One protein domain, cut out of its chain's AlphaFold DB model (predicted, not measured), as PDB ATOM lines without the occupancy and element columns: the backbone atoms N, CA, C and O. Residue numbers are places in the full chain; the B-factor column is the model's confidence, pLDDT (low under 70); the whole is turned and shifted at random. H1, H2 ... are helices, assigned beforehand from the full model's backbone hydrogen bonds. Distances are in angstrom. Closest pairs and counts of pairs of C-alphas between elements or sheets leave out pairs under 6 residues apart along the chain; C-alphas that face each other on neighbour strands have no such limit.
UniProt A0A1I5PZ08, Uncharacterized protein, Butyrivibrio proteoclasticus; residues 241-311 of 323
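This is residues 241 to 311 of the 323 residues of an uncharacterized protein of Butyrivibrio proteoclasticus (UniProt A0A1I5PZ08). Six short helices make a small, rounded cluster with no helix at its very middle: H5 and H6 pack together at a steep tilt, H4 makes a corner with H5, H2, the longest, has its first residue, Val 253, near H6, and H3 lies near both H4 and H1. The printed part has 71 residues, with six named helices, H1 to H6 in order along the chain, which hold 41 of them, and no named strand; its class is all helix, and it is compact, with a radius of gyration of the C-alphas of 11.5 A, spanning 31 by 28 by 23 A.

Look first at H1, residues 246 to 250, close but not clearly touching H3, residues 271 to 276: closest C-alphas Ser 249 and Tyr 273, 6.8 A. H2, residues 253 to 262, only just touches H6, residues 302 to 309, with 3 pairs of C-alphas within 8 A, the closest Val 253 and Met 303, 6.6 A. H4, residues 284 to 289, and H5, residues 291 to 296, touch only at the corner, and only just, with 3 such pairs, the closest Ile 286 and Glu 293, 6.7 A. H5 touches H6, closest C-alphas Cys 295 and Ala 304, 4.6 A, at a steep tilt of 61 degrees, the same way. Every O i to N i+4 pair is within hydrogen-bond range in H2, H3, H4 and H6; H1 has 0 of 1, but 1 of 2 O i to N i+3, and H5 0 of 2, but 3 of 3.

Find C-alpha 246 at (55.786, 14.159, -3.013), where H1 begins, and C-alpha 309 at (40.284, 19.531, 11.692), where H6 ends. First to last C-alpha, H1 to H6 measure 8.7, 14.1, 8.8, 8.6, 10.4 and 10.6 A.

The farthest C-alphas, Ala 244 and Pro 264, are 32.5 A apart. The printed part has no cut and no long link; pLDDT is under 70 at residues 243 to 247, 264 to 265 and 280 to 281.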
ATOM      1  N   LEU A 241      53.522  17.285 -11.932       75.62
ATOM      2  CA  LEU A 241      53.961  18.156 -10.854       75.62
ATOM      3  C   LEU A 241      55.469  17.967 -10.670       75.62
ATOM      4  O   LEU A 241      55.922  16.858 -10.393       75.62
ATOM      5  N   TYR A 242      56.231  19.049 -10.798       74.75
ATOM      6  CA  TYR A 242      57.668  19.074 -10.555       74.75
ATOM      7  C   TYR A 242      57.964  19.827  -9.256       74.75
ATOM      8  O   TYR A 242      57.364  20.856  -8.954       74.75
ATOM      9  N   GLY A 243      58.899  19.309  -8.472       68.12
ATOM     10  CA  GLY A 243      59.239  19.826  -7.149       68.12
ATOM     11  C   GLY A 243      59.831  18.704  -6.307       68.12
ATOM     12  O   GLY A 243      59.548  17.535  -6.546       68.12
ATOM     13  N   ALA A 244      60.700  19.038  -5.358       54.28
ATOM     14  CA  ALA A 244      61.630  18.066  -4.785       54.28
ATOM     15  C   ALA A 244      61.011  16.998  -3.851       54.28
ATOM     16  O   ALA A 244      61.757  16.149  -3.371       54.28
ATOM     17  N   ILE A 245      59.704  17.011  -3.539       59.94
ATOM     18  CA  ILE A 245      59.117  16.103  -2.533       59.94
ATOM     19  C   ILE A 245      57.623  15.846  -2.810       59.94
ATOM     20  O   ILE A 245      56.844  16.795  -2.896       59.94
ATOM     21  N   ASP A 246      57.194  14.576  -2.834       59.97
ATOM     22  CA  ASP A 246      55.786  14.159  -3.013       59.97
ATOM     23  C   ASP A 246      54.816  14.841  -2.025       59.97
ATOM     24  O   ASP A 246      53.676  15.166  -2.363       59.97
ATOM     25  N   ASN A 247      55.281  15.134  -0.808       65.62
ATOM     26  CA  ASN A 247      54.483  15.755   0.252       65.62
ATOM     27  C   ASN A 247      54.201  17.252   0.037       65.62
ATOM     28  O   ASN A 247      53.310  17.796   0.689       65.62
ATOM     29  N   LEU A 248      54.902  17.931  -0.882       71.81
ATOM     30  CA  LEU A 248      54.587  19.324  -1.220       71.81
ATOM     31  C   LEU A 248      53.312  19.442  -2.056       71.81
ATOM     32  O   LEU A 248      52.722  20.514  -2.098       71.81
ATOM     33  N   SER A 249      52.803  18.350  -2.638       70.50
ATOM     34  CA  SER A 249      51.499  18.318  -3.330       70.50
ATOM     35  C   SER A 249      50.320  18.848  -2.496       70.50
ATOM     36  O   SER A 249      49.264  19.164  -3.042       70.50
ATOM     37  N   MET A 250      50.515  18.985  -1.183       78.88
ATOM     38  CA  MET A 250      49.582  19.555  -0.214       78.88
ATOM     39  C   MET A 250      49.650  21.081  -0.076       78.88
ATOM     40  O   MET A 250      48.725  21.670   0.477       78.88
ATOM     41  N   MET A 251      50.701  21.746  -0.566       82.12
ATOM     42  CA  MET A 251      50.823  23.210  -0.500       82.12
ATOM     43  C   MET A 251      49.606  23.960  -1.069       82.12
ATOM     44  O   MET A 251      49.228  24.977  -0.499       82.12
ATOM     45  N   PRO A 252      48.917  23.493  -2.129       83.81
ATOM     46  CA  PRO A 252      47.736  24.187  -2.642       83.81
ATOM     47  C   PRO A 252      46.495  24.113  -1.735       83.81
ATOM     48  O   PRO A 252      45.496  24.765  -2.044       83.81
ATOM     49  N   VAL A 253      46.505  23.324  -0.649       84.62
ATOM     50  CA  VAL A 253      45.322  23.091   0.204       84.62
ATOM     51  C   VAL A 253      44.716  24.390   0.754       84.62
ATOM     52  O   VAL A 253      43.513  24.576   0.558       84.62
ATOM     53  N   PRO A 254      45.475  25.331   1.354       84.25
ATOM     54  CA  PRO A 254      44.891  26.565   1.886       84.25
ATOM     55  C   PRO A 254      44.262  27.436   0.796       84.25
ATOM     56  O   PRO A 254      43.167  27.962   0.983       84.25
ATOM     57  N   LEU A 255      44.901  27.524  -0.377       80.94
ATOM     58  CA  LEU A 255      44.354  28.259  -1.520       80.94
ATOM     59  C   LEU A 255      43.058  27.621  -2.025       80.94
ATOM     60  O   LEU A 255      42.102  28.325  -2.334       80.94
ATOM     61  N   ALA A 256      43.001  26.293  -2.088       80.81
ATOM     62  CA  ALA A 256      41.791  25.595  -2.490       80.81
ATOM     63  C   ALA A 256      40.643  25.784  -1.495       80.81
ATOM     64  O   ALA A 256      39.495  25.872  -1.915       80.81
ATOM     65  N   ILE A 257      40.935  25.871  -0.197       79.69
ATOM     66  CA  ILE A 257      39.937  26.177   0.833       79.69
ATOM     67  C   ILE A 257      39.432  27.609   0.673       79.69
ATOM     68  O   ILE A 257      38.222  27.830   0.665       79.69
ATOM     69  N   LEU A 258      40.341  28.568   0.480       81.00
ATOM     70  CA  LEU A 258      39.974  29.954   0.210       81.00
ATOM     71  C   LEU A 258      39.072  30.045  -1.026       81.00
ATOM     72  O   LEU A 258      37.998  30.628  -0.953       81.00
ATOM     73  N   GLN A 259      39.455  29.406  -2.135       79.81
ATOM     74  CA  GLN A 259      38.640  29.349  -3.352       79.81
ATOM     75  C   GLN A 259      37.289  28.682  -3.109       79.81
ATOM     76  O   GLN A 259      36.287  29.142  -3.640       79.81
ATOM     77  N   PHE A 260      37.250  27.624  -2.301       76.12
ATOM     78  CA  PHE A 260      36.018  26.914  -1.982       76.12
ATOM     79  C   PHE A 260      35.009  27.795  -1.223       76.12
ATOM     80  O   PHE A 260      33.807  27.652  -1.442       76.12
ATOM     81  N   PHE A 261      35.475  28.721  -0.376       75.38
ATOM     82  CA  PHE A 261      34.608  29.639   0.376       75.38
ATOM     83  C   PHE A 261      34.346  30.978  -0.321       75.38
ATOM     84  O   PHE A 261      33.247  31.514  -0.200       75.38
ATOM     85  N   MET A 262      35.332  31.520  -1.034       77.75
ATOM     86  CA  MET A 262      35.264  32.856  -1.634       77.75
ATOM     87  C   MET A 262      34.682  32.846  -3.046       77.75
ATOM     88  O   MET A 262      34.069  33.825  -3.465       77.75
ATOM     89  N   THR A 263      34.857  31.748  -3.785       71.12
ATOM     90  CA  THR A 263      34.463  31.661  -5.191       71.12
ATOM     91  C   THR A 263      33.487  30.502  -5.382       71.12
ATOM     92  O   THR A 263      33.846  29.350  -5.128       71.12
ATOM     93  N   PRO A 264      32.263  30.742  -5.887       64.19
ATOM     94  CA  PRO A 264      31.340  29.666  -6.222       64.19
ATOM     95  C   PRO A 264      31.963  28.755  -7.289       64.19
ATOM     96  O   PRO A 264      31.985  29.083  -8.474       64.19
ATOM     97  N   SER A 265      32.494  27.604  -6.881       65.12
ATOM     98  CA  SER A 265      33.109  26.634  -7.789       65.12
ATOM     99  C   SER A 265      32.323  25.327  -7.791       65.12
ATOM    100  O   SER A 265      31.837  24.846  -6.765       65.12
ATOM    101  N   LYS A 266      32.155  24.748  -8.984       70.31
ATOM    102  CA  LYS A 266      31.575  23.413  -9.139       70.31
ATOM    103  C   LYS A 266      32.679  22.384  -8.903       70.31
ATOM    104  O   LYS A 266      33.396  22.023  -9.831       70.31
ATOM    105  N   GLY A 267      32.817  21.947  -7.655       82.06
ATOM    106  CA  GLY A 267      33.698  20.848  -7.266       82.06
ATOM    107  C   GLY A 267      34.960  21.264  -6.505       82.06
ATOM    108  O   GLY A 267      35.121  22.405  -6.098       82.06
ATOM    109  N   CYS A 268      35.839  20.295  -6.254       85.62
ATOM    110  CA  CYS A 268      37.046  20.429  -5.449       85.62
ATOM    111  C   CYS A 268      38.152  21.126  -6.253       85.62
ATOM    112  O   CYS A 268      38.630  20.533  -7.228       85.62
ATOM    113  N   PRO A 269      38.656  22.296  -5.819       84.19
ATOM    114  CA  PRO A 269      39.762  22.962  -6.511       84.19
ATOM    115  C   PRO A 269      41.066  22.147  -6.495       84.19
ATOM    116  O   PRO A 269      41.925  22.321  -7.360       84.19
ATOM    117  N   LEU A 270      41.201  21.198  -5.556       83.88
ATOM    118  CA  LEU A 270      42.366  20.317  -5.464       83.88
ATOM    119  C   LEU A 270      42.364  19.154  -6.455       83.88
ATOM    120  O   LEU A 270      43.401  18.515  -6.606       83.88
ATOM    121  N   LEU A 271      41.252  18.862  -7.141       84.44
ATOM    122  CA  LEU A 271      41.131  17.639  -7.944       84.44
ATOM    123  C   LEU A 271      42.252  17.501  -8.987       84.44
ATOM    124  O   LEU A 271      42.791  16.408  -9.160       84.44
ATOM    125  N   LYS A 272      42.640  18.602  -9.645       81.62
ATOM    126  CA  LYS A 272      43.744  18.593 -10.620       81.62
ATOM    127  C   LYS A 272      45.088  18.230  -9.977       81.62
ATOM    128  O   LYS A 272      45.805  17.389 -10.506       81.62
ATOM    129  N   TYR A 273      45.376  18.781  -8.799       80.56
ATOM    130  CA  TYR A 273      46.606  18.506  -8.057       80.56
ATOM    131  C   TYR A 273      46.621  17.064  -7.554       80.56
ATOM    132  O   TYR A 273      47.607  16.362  -7.738       80.56
ATOM    133  N   CYS A 274      45.494  16.575  -7.027       80.62
ATOM    134  CA  CYS A 274      45.369  15.184  -6.596       80.62
ATOM    135  C   CYS A 274      45.636  14.189  -7.730       80.62
ATOM    136  O   CYS A 274      46.299  13.182  -7.499       80.62
ATOM    137  N   ARG A 275      45.174  14.484  -8.954       80.19
ATOM    138  CA  ARG A 275      45.456  13.655 -10.135       80.19
ATOM    139  C   ARG A 275      46.939  13.636 -10.473       80.19
ATOM    140  O   ARG A 275      47.508  12.560 -10.628       80.19
ATOM    141  N   TYR A 276      47.563  14.808 -10.573       80.44
ATOM    142  CA  TYR A 276      48.960  14.901 -11.004       80.44
ATOM    143  C   TYR A 276      49.907  14.318  -9.947       80.44
ATOM    144  O   TYR A 276      50.892  13.670 -10.287       80.44
ATOM    145  N   SER A 277      49.563  14.462  -8.665       75.31
ATOM    146  CA  SER A 277      50.293  13.879  -7.533       75.31
ATOM    147  C   SER A 277      49.916  12.429  -7.219       75.31
ATOM    148  O   SER A 277      50.434  11.875  -6.256       75.31
ATOM    149  N   ARG A 278      49.025  11.807  -8.008       74.50
ATOM    150  CA  ARG A 278      48.589  10.404  -7.860       74.50
ATOM    151  C   ARG A 278      48.085  10.066  -6.448       74.50
ATOM    152  O   ARG A 278      48.421   9.037  -5.872       74.50
ATOM    153  N   ILE A 279      47.284  10.962  -5.877       72.12
ATOM    154  CA  ILE A 279      46.676  10.785  -4.556       72.12
ATOM    155  C   ILE A 279      45.384   9.972  -4.716       72.12
ATOM    156  O   ILE A 279      44.348  10.511  -5.106       72.12
ATOM    157  N   ASP A 280      45.434   8.685  -4.367       67.56
ATOM    158  CA  ASP A 280      44.345   7.718  -4.609       67.56
ATOM    159  C   ASP A 280      43.119   7.868  -3.683       67.56
ATOM    160  O   ASP A 280      42.088   7.233  -3.886       67.56
ATOM    161  N   VAL A 281      43.194   8.727  -2.663       69.88
ATOM    162  CA  VAL A 281      42.134   8.900  -1.645       69.88
ATOM    163  C   VAL A 281      41.008   9.860  -2.054       69.88
ATOM    164  O   VAL A 281      40.087  10.100  -1.276       69.88
ATOM    165  N   ALA A 282      41.047  10.429  -3.261       71.19
ATOM    166  CA  ALA A 282      40.038  11.373  -3.742       71.19
ATOM    167  C   ALA A 282      39.043  10.717  -4.720       71.19
ATOM    168  O   ALA A 282      39.344  10.522  -5.894       71.19
ATOM    169  N   GLU A 283      37.813  10.449  -4.269       81.94
ATOM    170  CA  GLU A 283      36.733  10.000  -5.164       81.94
ATOM    171  C   GLU A 283      36.238  11.121  -6.093       81.94
ATOM    172  O   GLU A 283      35.631  12.102  -5.654       81.94
ATOM    173  N   GLU A 284      36.443  10.949  -7.397       83.19
ATOM    174  CA  GLU A 284      36.163  11.964  -8.419       83.19
ATOM    175  C   GLU A 284      34.698  12.425  -8.458       83.19
ATOM    176  O   GLU A 284      34.421  13.624  -8.547       83.19
ATOM    177  N   ALA A 285      33.747  11.493  -8.333       86.56
ATOM    178  CA  ALA A 285      32.319  11.816  -8.331       86.56
ATOM    179  C   ALA A 285      31.932  12.724  -7.148       86.56
ATOM    180  O   ALA A 285      31.120  13.637  -7.297       86.56
ATOM    181  N   ILE A 286      32.553  12.515  -5.982       88.50
ATOM    182  CA  ILE A 286      32.338  13.359  -4.801       88.50
ATOM    183  C   ILE A 286      33.042  14.698  -4.987       88.50
ATOM    184  O   ILE A 286      32.432  15.745  -4.782       88.50
ATOM    185  N   CYS A 287      34.299  14.683  -5.431       88.12
ATOM    186  CA  CYS A 287      35.070  15.898  -5.662       88.12
ATOM    187  C   CYS A 287      34.383  16.841  -6.651       88.12
ATOM    188  O   CYS A 287      34.400  18.039  -6.425       88.12
ATOM    189  N   THR A 288      33.768  16.342  -7.721       87.44
ATOM    190  CA  THR A 288      33.140  17.189  -8.752       87.44
ATOM    191  C   THR A 288      31.781  17.759  -8.340       87.44
ATOM    192  O   THR A 288      31.431  18.854  -8.777       87.44
ATOM    193  N   ALA A 289      31.026  17.058  -7.488       85.12
ATOM    194  CA  ALA A 289      29.662  17.452  -7.129       85.12
ATOM    195  C   ALA A 289      29.532  18.036  -5.714       85.12
ATOM    196  O   ALA A 289      28.850  19.043  -5.526       85.12
ATOM    197  N   LYS A 290      30.130  17.380  -4.713       86.06
ATOM    198  CA  LYS A 290      29.945  17.667  -3.280       86.06
ATOM    199  C   LYS A 290      31.230  17.375  -2.490       86.06
ATOM    200  O   LYS A 290      31.262  16.449  -1.676       86.06
ATOM    201  N   PRO A 291      32.309  18.141  -2.707       85.62
ATOM    202  CA  PRO A 291      33.631  17.827  -2.160       85.62
ATOM    203  C   PRO A 291      33.687  17.745  -0.625       85.62
ATOM    204  O   PRO A 291      34.508  17.004  -0.091       85.62
ATOM    205  N   TRP A 292      32.788  18.426   0.091       84.81
ATOM    206  CA  TRP A 292      32.673  18.339   1.553       84.81
ATOM    207  C   TRP A 292      32.258  16.948   2.061       84.81
ATOM    208  O   TRP A 292      32.524  16.607   3.211       84.81
ATOM    209  N   GLU A 293      31.641  16.102   1.229       87.88
ATOM    210  CA  GLU A 293      31.276  14.740   1.636       87.88
ATOM    211  C   GLU A 293      32.484  13.806   1.757       87.88
ATOM    212  O   GLU A 293      32.356  12.741   2.363       87.88
ATOM    213  N   GLN A 294      33.667  14.220   1.286       87.62
ATOM    214  CA  GLN A 294      34.913  13.482   1.523       87.62
ATOM    215  C   GLN A 294      35.237  13.349   3.022       87.62
ATOM    216  O   GLN A 294      35.899  12.395   3.417       87.62
ATOM    217  N   CYS A 295      34.719  14.236   3.884       87.69
ATOM    218  CA  CYS A 295      34.860  14.118   5.342       87.69
ATOM    219  C   CYS A 295      34.199  12.862   5.929       87.69
ATOM    220  O   CYS A 295      34.547  12.464   7.038       87.69
ATOM    221  N   LYS A 296      33.253  12.240   5.207       86.38
ATOM    222  CA  LYS A 296      32.514  11.043   5.649       86.38
ATOM    223  C   LYS A 296      33.251   9.732   5.342       86.38
ATOM    224  O   LYS A 296      32.737   8.670   5.677       86.38
ATOM    225  N   LYS A 297      34.388   9.790   4.642       85.75
ATOM    226  CA  LYS A 297      35.174   8.615   4.249       85.75
ATOM    227  C   LYS A 297      36.112   8.182   5.373       85.75
ATOM    228  O   LYS A 297      36.624   9.025   6.103       85.75
ATOM    229  N   ASP A 298      36.374   6.876   5.447       83.75
ATOM    230  CA  ASP A 298      37.297   6.292   6.430       83.75
ATOM    231  C   ASP A 298      38.735   6.778   6.221       83.75
ATOM    232  O   ASP A 298      39.444   7.084   7.178       83.75
ATOM    233  N   VAL A 299      39.156   6.887   4.956       84.44
ATOM    234  CA  VAL A 299      40.441   7.478   4.584       84.44
ATOM    235  C   VAL A 299      40.186   8.872   4.032       84.44
ATOM    236  O   VAL A 299      39.572   9.038   2.978       84.44
ATOM    237  N   GLN A 300      40.635   9.881   4.771       84.06
ATOM    238  CA  GLN A 300      40.384  11.275   4.437       84.06
ATOM    239  C   GLN A 300      41.435  11.810   3.461       84.06
ATOM    240  O   GLN A 300      42.639  11.659   3.669       84.06
ATOM    241  N   CYS A 301      40.975  12.482   2.405       85.00
ATOM    242  CA  CYS A 301      41.843  13.244   1.514       85.00
ATOM    243  C   CYS A 301      42.297  14.570   2.173       85.00
ATOM    244  O   CYS A 301      41.719  14.988   3.179       85.00
ATOM    245  N   PRO A 302      43.277  15.292   1.598       82.31
ATOM    246  CA  PRO A 302      43.825  16.517   2.197       82.31
ATOM    247  C   PRO A 302      42.783  17.609   2.490       82.31
ATOM    248  O   PRO A 302      42.806  18.223   3.555       82.31
ATOM    249  N   MET A 303      41.813  17.798   1.586       84.31
ATOM    250  CA  MET A 303      40.687  18.717   1.808       84.31
ATOM    251  C   MET A 303      39.825  18.269   2.997       84.31
ATOM    252  O   MET A 303      39.450  19.076   3.844       84.31
ATOM    253  N   ALA A 304      39.515  16.971   3.076       87.31
ATOM    254  CA  ALA A 304      38.687  16.410   4.137       87.31
ATOM    255  C   ALA A 304      39.359  16.500   5.511       87.31
ATOM    256  O   ALA A 304      38.672  16.781   6.495       87.31
ATOM    257  N   ILE A 305      40.682  16.315   5.571       86.19
ATOM    258  CA  ILE A 305      41.486  16.495   6.785       86.19
ATOM    259  C   ILE A 305      41.344  17.924   7.306       86.19
ATOM    260  O   ILE A 305      41.041  18.107   8.481       86.19
ATOM    261  N   TYR A 306      41.474  18.931   6.437       85.00
ATOM    262  CA  TYR A 306      41.292  20.329   6.836       85.00
ATOM    263  C   TYR A 306      39.887  20.618   7.331       85.00
ATOM    264  O   TYR A 306      39.704  21.121   8.437       85.00
ATOM    265  N   LEU A 307      38.882  20.280   6.524       84.31
ATOM    266  CA  LEU A 307      37.491  20.536   6.880       84.31
ATOM    267  C   LEU A 307      37.114  19.838   8.193       84.31
ATOM    268  O   LEU A 307      36.367  20.400   8.990       84.31
ATOM    269  N   THR A 308      37.638  18.638   8.448       85.75
ATOM    270  CA  THR A 308      37.421  17.920   9.714       85.75
ATOM    271  C   THR A 308      38.165  18.585  10.867       85.75
ATOM    272  O   THR A 308      37.577  18.793  11.926       85.75
ATOM    273  N   GLY A 309      39.435  18.940  10.665       81.75
ATOM    274  CA  GLY A 309      40.284  19.531  11.692       81.75
ATOM    275  C   GLY A 309      39.805  20.904  12.174       81.75
ATOM    276  O   GLY A 309      39.963  21.220  13.347       81.75
ATOM    277  N   PHE A 310      39.141  21.674  11.308       80.56
ATOM    278  CA  PHE A 310      38.476  22.936  11.662       80.56
ATOM    279  C   PHE A 310      36.998  22.772  12.076       80.56
ATOM    280  O   PHE A 310      36.278  23.758  12.203       80.56
ATOM    281  N   ASP A 311      36.518  21.537  12.267       82.38
ATOM    282  CA  ASP A 311      35.124  21.204  12.621       82.38
ATOM    283  C   ASP A 311      34.063  21.738  11.629       82.38
ATOM    284  O   ASP A 311      32.888  21.928  11.953       82.38
TER     285      ASP A 311